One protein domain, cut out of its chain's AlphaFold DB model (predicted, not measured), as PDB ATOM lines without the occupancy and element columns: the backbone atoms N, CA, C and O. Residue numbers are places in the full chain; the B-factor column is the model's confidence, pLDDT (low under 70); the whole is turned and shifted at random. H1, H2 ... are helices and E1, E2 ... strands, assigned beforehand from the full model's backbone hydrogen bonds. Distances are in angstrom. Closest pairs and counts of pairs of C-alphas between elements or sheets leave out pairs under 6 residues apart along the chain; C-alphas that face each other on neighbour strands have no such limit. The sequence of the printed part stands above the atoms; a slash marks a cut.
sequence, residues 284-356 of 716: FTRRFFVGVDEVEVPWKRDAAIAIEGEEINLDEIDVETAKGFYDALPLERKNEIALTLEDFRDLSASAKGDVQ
ATOM      1  N   PHE A 284      99.452 158.693 130.926       96.94
ATOM      2  CA  PHE A 284      98.598 159.607 131.674       96.94
ATOM      3  C   PHE A 284      99.430 160.381 132.689       96.94
ATOM      4  O   PHE A 284     100.253 159.802 133.397       96.94
ATOM      5  N   THR A 285      99.191 161.685 132.805       96.88
ATOM      6  CA  THR A 285      99.904 162.526 133.766       96.88
ATOM      7  C   THR A 285      98.949 163.242 134.714       96.88
ATOM      8  O   THR A 285      97.753 163.426 134.453       96.88
ATOM      9  N   ARG A 286      99.487 163.669 135.854       96.31
ATOM     10  CA  ARG A 286      98.797 164.531 136.812       96.31
ATOM     11  C   ARG A 286      99.570 165.811 137.052       96.31
ATOM     12  O   ARG A 286     100.799 165.828 137.007       96.31
ATOM     13  N   ARG A 287      98.826 166.850 137.414       93.69
ATOM     14  CA  ARG A 287      99.335 168.160 137.798       93.69
ATOM     15  C   ARG A 287      99.177 168.411 139.286       93.69
ATOM     16  O   ARG A 287      98.167 168.054 139.898       93.69
ATOM     17  N   PHE A 288     100.183 169.050 139.863       87.38
ATOM     18  CA  PHE A 288     100.139 169.597 141.214       87.38
ATOM     19  C   PHE A 288     101.085 170.793 141.327       87.38
ATOM     20  O   PHE A 288     101.904 171.038 140.446       87.38
ATOM     21  N   PHE A 289     100.947 171.563 142.405       81.00
ATOM     22  CA  PHE A 289     101.763 172.752 142.631       81.00
ATOM     23  C   PHE A 289     102.901 172.459 143.602       81.00
ATOM     24  O   PHE A 289     102.661 171.976 144.710       81.00
ATOM     25  N   VAL A 290     104.117 172.842 143.215       75.19
ATOM     26  CA  VAL A 290     105.272 172.940 144.111       75.19
ATOM     27  C   VAL A 290     105.547 174.427 144.327       75.19
ATOM     28  O   VAL A 290     106.101 175.120 143.479       75.19
ATOM     29  N   GLY A 291     105.085 174.963 145.458       80.00
ATOM     30  CA  GLY A 291     105.106 176.408 145.690       80.00
ATOM     31  C   GLY A 291     104.151 177.147 144.745       80.00
ATOM     32  O   GLY A 291     102.940 177.097 144.947       80.00
ATOM     33  N   VAL A 292     104.694 177.861 143.753       77.56
ATOM     34  CA  VAL A 292     103.922 178.580 142.714       77.56
ATOM     35  C   VAL A 292     104.002 177.919 141.340       77.56
ATOM     36  O   VAL A 292     103.238 178.293 140.451       77.56
ATOM     37  N   ASP A 293     104.902 176.951 141.173       81.06
ATOM     38  CA  ASP A 293     105.141 176.295 139.897       81.06
ATOM     39  C   ASP A 293     104.203 175.093 139.757       81.06
ATOM     40  O   ASP A 293     104.089 174.256 140.659       81.06
ATOM     41  N   GLU A 294     103.493 175.032 138.632       86.56
ATOM     42  CA  GLU A 294     102.694 173.866 138.258       86.56
ATOM     43  C   GLU A 294     103.622 172.815 137.649       86.56
ATOM     44  O   GLU A 294     104.400 173.098 136.737       86.56
ATOM     45  N   VAL A 295     103.533 171.599 138.169       89.31
ATOM     46  CA  VAL A 295     104.367 170.473 137.773       89.31
ATOM     47  C   VAL A 295     103.480 169.361 137.247       89.31
ATOM     48  O   VAL A 295     102.437 169.074 137.830       89.31
ATOM     49  N   GLU A 296     103.933 168.707 136.177       94.50
ATOM     50  CA  GLU A 296     103.279 167.549 135.575       94.50
ATOM     51  C   GLU A 296     104.166 166.296 135.633       94.50
ATOM     52  O   GLU A 296     105.356 166.349 135.279       94.50
ATOM     53  N   VAL A 297     103.582 165.180 136.092       95.75
ATOM     54  CA  VAL A 297     104.270 163.898 136.330       95.75
ATOM     55  C   VAL A 297     103.410 162.685 135.929       95.75
ATOM     56  O   VAL A 297     102.189 162.746 136.085       95.75
ATOM     57  N   PRO A 298     104.017 161.575 135.458       95.94
ATOM     58  CA  PRO A 298     103.294 160.372 135.022       95.94
ATOM     59  C   PRO A 298     102.995 159.348 136.134       95.94
ATOM     60  O   PRO A 298     102.306 158.364 135.886       95.94
ATOM     61  N   TRP A 299     103.505 159.529 137.356       96.44
ATOM     62  CA  TRP A 299     103.322 158.569 138.454       96.44
ATOM     63  C   TRP A 299     102.124 158.889 139.357       96.44
ATOM     64  O   TRP A 299     101.692 160.042 139.495       96.44
ATOM     65  N   LYS A 300     101.597 157.854 140.022       96.12
ATOM     66  CA  LYS A 300     100.525 157.945 141.029       96.12
ATOM     67  C   LYS A 300     100.934 158.858 142.189       96.12
ATOM     68  O   LYS A 300     102.111 159.147 142.387       96.12
ATOM     69  N   ARG A 301      99.969 159.352 142.966       93.88
ATOM     70  CA  ARG A 301     100.287 160.107 144.190       93.88
ATOM     71  C   ARG A 301     101.027 159.200 145.179       93.88
ATOM     72  O   ARG A 301     100.653 158.037 145.306       93.88
ATOM     73  N   ASP A 302     102.039 159.742 145.852       92.38
ATOM     74  CA  ASP A 302     102.854 159.029 146.848       92.38
ATOM     75  C   ASP A 302     103.617 157.814 146.276       92.38
ATOM     76  O   ASP A 302     103.948 156.868 146.994       92.38
ATOM     77  N   ALA A 303     103.891 157.813 144.964       94.81
ATOM     78  CA  ALA A 303     104.678 156.762 144.331       94.81
ATOM     79  C   ALA A 303     106.091 156.709 144.929       94.81
ATOM     80  O   ALA A 303     106.801 157.716 144.951       94.81
ATOM     81  N   ALA A 304     106.511 155.521 145.364       93.69
ATOM     82  CA  ALA A 304     107.794 155.325 146.023       93.69
ATOM     83  C   ALA A 304     108.701 154.322 145.297       93.69
ATOM     84  O   ALA A 304     108.257 153.325 144.709       93.69
ATOM     85  N   ILE A 305     110.006 154.580 145.361       93.31
ATOM     86  CA  ILE A 305     111.055 153.741 144.773       93.31
ATOM     87  C   ILE A 305     112.122 153.395 145.809       93.31
ATOM     88  O   ILE A 305     112.373 154.167 146.730       93.31
ATOM     89  N   ALA A 306     112.761 152.236 145.653       90.56
ATOM     90  CA  ALA A 306     113.848 151.807 146.525       90.56
ATOM     91  C   ALA A 306     115.206 152.147 145.894       90.56
ATOM     92  O   ALA A 306     115.536 151.619 144.830       90.56
ATOM     93  N   ILE A 307     116.007 152.980 146.559       84.88
ATOM     94  CA  ILE A 307     117.379 153.315 146.152       84.88
ATOM     95  C   ILE A 307     118.318 152.959 147.298       84.88
ATOM     96  O   ILE A 307     118.125 153.409 148.421       84.88
ATOM     97  N   GLU A 308     119.310 152.103 147.035       85.31
ATOM     98  CA  GLU A 308     120.293 151.648 148.040       85.31
ATOM     99  C   GLU A 308     119.673 151.081 149.341       85.31
ATOM    100  O   GLU A 308     120.329 150.997 150.377       85.31
ATOM    101  N   GLY A 309     118.419 150.620 149.279       86.00
ATOM    102  CA  GLY A 309     117.677 150.079 150.421       86.00
ATOM    103  C   GLY A 309     116.818 151.093 151.186       86.00
ATOM    104  O   GLY A 309     116.150 150.689 152.136       86.00
ATOM    105  N   GLU A 310     116.787 152.362 150.773       89.62
ATOM    106  CA  GLU A 310     115.882 153.390 151.301       89.62
ATOM    107  C   GLU A 310     114.694 153.620 150.356       89.62
ATOM    108  O   GLU A 310     114.846 153.612 149.135       89.62
ATOM    109  N   GLU A 311     113.502 153.807 150.925       93.12
ATOM    110  CA  GLU A 311     112.276 154.105 150.182       93.12
ATOM    111  C   GLU A 311     112.117 155.621 150.032       93.12
ATOM    112  O   GLU A 311     112.071 156.352 151.021       93.12
ATOM    113  N   ILE A 312     112.052 156.089 148.787       92.94
ATOM    114  CA  ILE A 312     111.975 157.505 148.435       92.94
ATOM    115  C   ILE A 312     110.637 157.762 147.751       92.94
ATOM    116  O   ILE A 312     110.370 157.198 146.688       92.94
ATOM    117  N   ASN A 313     109.819 158.633 148.345       95.06
ATOM    118  CA  ASN A 313     108.599 159.145 147.728       95.06
ATOM    119  C   ASN A 313     108.964 160.181 146.653       95.06
ATOM    120  O   ASN A 313     109.602 161.196 146.945       95.06
ATOM    121  N   LEU A 314     108.548 159.925 145.414       93.38
ATOM    122  CA  LEU A 314     108.824 160.786 144.263       93.38
ATOM    123  C   LEU A 314     108.180 162.175 144.390       93.38
ATOM    124  O   LEU A 314     108.661 163.117 143.767       93.38
ATOM    125  N   ASP A 315     107.135 162.322 145.210       92.38
ATOM    126  CA  ASP A 315     106.467 163.608 145.457       92.38
ATOM    127  C   ASP A 315     107.159 164.467 146.528       92.38
ATOM    128  O   ASP A 315     106.860 165.656 146.653       92.38
ATOM    129  N   GLU A 316     108.073 163.888 147.312       91.25
ATOM    130  CA  GLU A 316     108.735 164.562 148.442       91.25
ATOM    131  C   GLU A 316     110.135 165.092 148.105       91.25
ATOM    132  O   GLU A 316     110.767 165.763 148.926       91.25
ATOM    133  N   ILE A 317     110.620 164.813 146.898       90.56
ATOM    134  CA  ILE A 317     111.925 165.249 146.402       90.56
ATOM    135  C   ILE A 317     111.775 166.278 145.277       90.56
ATOM    136  O   ILE A 317     110.681 166.562 144.793       90.56
ATOM    137  N   ASP A 318     112.898 166.862 144.868       90.88
ATOM    138  CA  ASP A 318     112.940 167.738 143.701       90.88
ATOM    139  C   ASP A 318     112.456 167.008 142.430       90.88
ATOM    140  O   ASP A 318     112.804 165.853 142.184       90.88
ATOM    141  N   VAL A 319     111.663 167.700 141.610       90.38
ATOM    142  CA  VAL A 319     110.949 167.120 140.462       90.38
ATOM    143  C   VAL A 319     111.895 166.646 139.366       90.38
ATOM    144  O   VAL A 319     111.634 165.620 138.740       90.38
ATOM    145  N   GLU A 320     112.979 167.380 139.105       91.69
ATOM    146  CA  GLU A 320     113.964 166.988 138.093       91.69
ATOM    147  C   GLU A 320     114.664 165.695 138.525       91.69
ATOM    148  O   GLU A 320     114.811 164.761 137.736       91.69
ATOM    149  N   THR A 321     114.980 165.597 139.818       92.38
ATOM    150  CA  THR A 321     115.529 164.381 140.428       92.38
ATOM    151  C   THR A 321     114.533 163.215 140.375       92.38
ATOM    152  O   THR A 321     114.909 162.108 139.989       92.38
ATOM    153  N   ALA A 322     113.259 163.453 140.704       93.00
ATOM    154  CA  ALA A 322     112.203 162.440 140.640       93.00
ATOM    155  C   ALA A 322     112.008 161.891 139.223       93.00
ATOM    156  O   ALA A 322     111.949 160.676 139.045       93.00
ATOM    157  N   LYS A 323     111.965 162.773 138.212       93.31
ATOM    158  CA  LYS A 323     111.888 162.377 136.799       93.31
ATOM    159  C   LYS A 323     113.104 161.560 136.389       93.31
ATOM    160  O   LYS A 323     112.937 160.482 135.835       93.31
ATOM    161  N   GLY A 324     114.307 162.002 136.759       93.81
ATOM    162  CA  GLY A 324     115.534 161.251 136.492       93.81
ATOM    163  C   GLY A 324     115.519 159.839 137.084       93.81
ATOM    164  O   GLY A 324     115.940 158.893 136.421       93.81
ATOM    165  N   PHE A 325     114.998 159.670 138.304       94.50
ATOM    166  CA  PHE A 325     114.837 158.338 138.883       94.50
ATOM    167  C   PHE A 325     113.760 157.516 138.187       94.50
ATOM    168  O   PHE A 325     114.016 156.355 137.883       94.50
ATOM    169  N   TYR A 326     112.588 158.100 137.930       94.12
ATOM    170  CA  TYR A 326     111.493 157.431 137.234       94.12
ATOM    171  C   TYR A 326     111.943 156.931 135.858       94.12
ATOM    172  O   TYR A 326     111.788 155.750 135.560       94.12
ATOM    173  N   ASP A 327     112.575 157.791 135.059       93.44
ATOM    174  CA  ASP A 327     113.017 157.495 133.694       93.44
ATOM    175  C   ASP A 327     114.068 156.376 133.641       93.44
ATOM    176  O   ASP A 327     114.121 155.632 132.660       93.44
ATOM    177  N   ALA A 328     114.867 156.220 134.701       92.12
ATOM    178  CA  ALA A 328     115.882 155.176 134.826       92.12
ATOM    179  C   ALA A 328     115.332 153.809 135.281       92.12
ATOM    180  O   ALA A 328     116.070 152.819 135.264       92.12
ATOM    181  N   LEU A 329     114.068 153.730 135.714       92.56
ATOM    182  CA  LEU A 329     113.460 152.466 136.126       92.56
ATOM    183  C   LEU A 329     113.264 151.527 134.924       92.56
ATOM    184  O   LEU A 329     112.904 151.981 133.835       92.56
ATOM    185  N   PRO A 330     113.406 150.203 135.118       91.38
ATOM    186  CA  PRO A 330     112.898 149.224 134.164       91.38
ATOM    187  C   PRO A 330     111.399 149.427 133.913       91.38
ATOM    188  O   PRO A 330     110.664 149.789 134.836       91.38
ATOM    189  N   LEU A 331     110.945 149.145 132.690       90.12
ATOM    190  CA  LEU A 331     109.561 149.370 132.264       90.12
ATOM    191  C   LEU A 331     108.543 148.689 133.190       90.12
ATOM    192  O   LEU A 331     107.556 149.303 133.575       90.12
ATOM    193  N   GLU A 332     108.811 147.457 133.628       90.06
ATOM    194  CA  GLU A 332     107.922 146.739 134.545       90.06
ATOM    195  C   GLU A 332     107.721 147.519 135.849       90.06
ATOM    196  O   GLU A 332     106.602 147.640 136.343       90.06
ATOM    197  N   ARG A 333     108.799 148.110 136.380       93.00
ATOM    198  CA  ARG A 333     108.736 148.904 137.606       93.00
ATOM    199  C   ARG A 333     108.092 150.271 137.374       93.00
ATOM    200  O   ARG A 333     107.397 150.738 138.273       93.00
ATOM    201  N   LYS A 334     108.285 150.895 136.204       93.94
ATOM    202  CA  LYS A 334     107.551 152.116 135.819       93.94
ATOM    203  C   LYS A 334     106.047 151.854 135.835       93.94
ATOM    204  O   LYS A 334     105.316 152.574 136.511       93.94
ATOM    205  N   ASN A 335     105.606 150.776 135.193       93.25
ATOM    206  CA  ASN A 335     104.186 150.458 135.021       93.25
ATOM    207  C   ASN A 335     103.461 150.193 136.350       93.25
ATOM    208  O   ASN A 335     102.283 150.511 136.486       93.25
ATOM    209  N   GLU A 336     104.158 149.681 137.369       94.31
ATOM    210  CA  GLU A 336     103.591 149.501 138.714       94.31
ATOM    211  C   GLU A 336     103.209 150.829 139.398       94.31
ATOM    212  O   GLU A 336     102.235 150.882 140.159       94.31
ATOM    213  N   ILE A 337     103.974 151.896 139.145       95.69
ATOM    214  CA  ILE A 337     103.830 153.193 139.822       95.69
ATOM    215  C   ILE A 337     103.242 154.298 138.927       95.69
ATOM    216  O   ILE A 337     102.885 155.359 139.441       95.69
ATOM    217  N   ALA A 338     103.138 154.068 137.616       96.06
ATOM    218  CA  ALA A 338     102.544 154.975 136.634       96.06
ATOM    219  C   ALA A 338     101.025 155.117 136.821       96.06
ATOM    220  O   ALA A 338     100.360 154.190 137.280       96.06
ATOM    221  N   LEU A 339     100.455 156.267 136.457       96.88
ATOM    222  CA  LEU A 339      99.002 156.453 136.425       96.88
ATOM    223  C   LEU A 339      98.366 155.522 135.389       96.88
ATOM    224  O   LEU A 339      98.747 155.523 134.221       96.88
ATOM    225  N   THR A 340      97.346 154.779 135.809       95.69
ATOM    226  CA  THR A 340      96.474 154.035 134.894       95.69
ATOM    227  C   THR A 340      95.363 154.935 134.343       95.69
ATOM    228  O   THR A 340      95.134 156.043 134.836       95.69
ATOM    229  N   LEU A 341      94.612 154.449 133.349       95.25
ATOM    230  CA  LEU A 341      93.410 155.137 132.867       95.25
ATOM    231  C   LEU A 341      92.375 155.349 133.988       95.25
ATOM    232  O   LEU A 341      91.719 156.390 134.024       95.25
ATOM    233  N   GLU A 342      92.226 154.377 134.892       95.38
ATOM    234  CA  GLU A 342      91.330 154.471 136.052       95.38
ATOM    235  C   GLU A 342      91.799 155.576 137.005       95.38
ATOM    236  O   GLU A 342      91.041 156.509 137.275       95.38
ATOM    237  N   ASP A 343      93.084 155.560 137.386       96.56
ATOM    238  CA  ASP A 343      93.675 156.606 138.232       96.56
ATOM    239  C   ASP A 343      93.497 158.000 137.606       96.56
ATOM    240  O   ASP A 343      93.158 158.962 138.293       96.56
ATOM    241  N   PHE A 344      93.707 158.120 136.290       96.69
ATOM    242  CA  PHE A 344      93.547 159.379 135.568       96.69
ATOM    243  C   PHE A 344      92.091 159.850 135.545       96.69
ATOM    244  O   PHE A 344      91.836 161.042 135.720       96.69
ATOM    245  N   ARG A 345      91.122 158.949 135.337       95.31
ATOM    246  CA  ARG A 345      89.688 159.289 135.335       95.31
ATOM    247  C   ARG A 345      89.227 159.817 136.695       95.31
ATOM    248  O   ARG A 345      88.438 160.763 136.699       95.31
ATOM    249  N   ASP A 346      89.790 159.299 137.783       96.19
ATOM    250  CA  ASP A 346      89.491 159.700 139.164       96.19
ATOM    251  C   ASP A 346      90.082 161.065 139.570       96.19
ATOM    252  O   ASP A 346      89.672 161.659 140.575       96.19
ATOM    253  N   LEU A 347      91.018 161.620 138.791       96.06
ATOM    254  CA  LEU A 347      91.544 162.965 139.027       96.06
ATOM    255  C   LEU A 347      90.483 164.044 138.765       96.06
ATOM    256  O   LEU A 347      89.725 164.000 137.793       96.06
ATOM    257  N   SER A 348      90.503 165.107 139.576       94.50
ATOM    258  CA  SER A 348      89.738 166.318 139.270       94.50
ATOM    259  C   SER A 348      90.222 166.948 137.960       94.50
ATOM    260  O   SER A 348      91.394 166.840 137.598       94.50
ATOM    261  N   ALA A 349      89.353 167.695 137.271       90.75
ATOM    262  CA  ALA A 349      89.716 168.375 136.022       90.75
ATOM    263  C   ALA A 349      90.954 169.290 136.160       90.75
ATOM    264  O   ALA A 349      91.745 169.416 135.228       90.75
ATOM    265  N   SER A 350      91.157 169.899 137.334       90.44
ATOM    266  CA  SER A 350      92.341 170.714 137.629       90.44
ATOM    267  C   SER A 350      93.611 169.899 137.890       90.44
ATOM    268  O   SER A 350      94.699 170.431 137.705       90.44
ATOM    269  N   ALA A 351      93.487 168.638 138.309       94.12
ATOM    270  CA  ALA A 351      94.608 167.750 138.610       94.12
ATOM    271  C   ALA A 351      95.020 166.868 137.421       94.12
ATOM    272  O   ALA A 351      96.111 166.310 137.448       94.12
ATOM    273  N   LYS A 352      94.193 166.735 136.379       96.25
ATOM    274  CA  LYS A 352      94.582 166.056 135.132       96.25
ATOM    275  C   LYS A 352      95.677 166.845 134.423       96.25
ATOM    276  O   LYS A 352      95.528 168.060 134.246       96.25
ATOM    277  N   GLY A 353      96.761 166.169 134.057       95.88
ATOM    278  CA  GLY A 353      97.778 166.682 133.144       95.88
ATOM    279  C   GLY A 353      97.521 166.247 131.708       95.88
ATOM    280  O   GLY A 353      96.430 165.755 131.392       95.88
ATOM    281  N   ASP A 354      98.502 166.494 130.849       95.81
ATOM    282  CA  ASP A 354      98.423 166.171 129.437       95.81
ATOM    283  C   ASP A 354      98.602 164.663 129.177       95.81
ATOM    284  O   ASP A 354      99.444 163.986 129.766       95.81
ATOM    285  N   VAL A 355      97.800 164.123 128.265       96.06
ATOM    286  CA  VAL A 355      97.862 162.728 127.826       96.06
ATOM    287  C   VAL A 355      98.756 162.655 126.600       96.06
ATOM    288  O   VAL A 355      98.628 163.468 125.686       96.06
ATOM    289  N   GLN A 356      99.672 161.693 126.579       94.75
ATOM    290  CA  GLN A 356     100.710 161.600 125.552       94.75
ATOM    291  C   GLN A 356     100.782 160.182 124.985       94.75
ATOM    292  O   GLN A 356     100.372 159.233 125.647       94.75
TER     293      GLN A 356
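AT A GLANCE: This is residues 284 to 356 of the 716 residues of an uncharacterized protein of Gammaproteobacteria bacterium (UniProt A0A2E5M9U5). Two small two-stranded hairpins, E1 with E2 and E3 with E4, stand apart and point in different directions, with helix H1 near E3. The short helices H2 and H3 lie toward the ends where E3 and E1 begin, and the residues after H3 fold back toward the first printed residue. The printed part has 73 residues, with four named strands and then three named helices: E1, E2, E3, E4, H1, H2, H3. Each sheet is an antiparallel pair, and the class is mixed, helices and strands. The whole is compact, with a radius of gyration of the C-alphas of 12.1 A, and spans 37 by 28 by 18 A.

IN THESE COORDINATES: E1, residues 286 to 290, begins at C-alpha 286 (98.797, 164.531, 136.812); E2 is residues 293 to 297, and each is 12.9 A long. E3 is residues 304 to 307 and E4 310 to 313. H1, residues 319 to 327, is 11.9 A long; H2, residues 331 to 337, is 10.2 A. H3, residues 341 to 346, ends at C-alpha 346 (89.491, 159.700, 139.164).

HOW THE PARTS SIT: In the hairpin E1 and E2, N 288 and O 295 are 3.0 A apart, within hydrogen-bond range. In the hairpin E3 and E4, N 305 and O 312 are within range at 3.0 A. H1 and E3 are near each other, with 6 pairs of C-alphas within 10 A. H1 and H2 are close but not clearly touching; their closest C-alphas, Tyr 326 and Lys 334, are 6.8 A apart. They run opposite ways at a steep tilt of 49 degrees. The closest C-alphas of E1 and H3, Arg 286 and Phe 344, are 7.5 A apart. H2 and H3 are apart. Every O i to N i+4 pair is within hydrogen-bond range in H1 and H3, and 2 of 3 in H2.

THE WHOLE: The two farthest C-alphas, Glu 308 and Ala 349, are 36.9 A apart. The printed part has no cut and no long link, and no printed residue is under 70 in pLDDT.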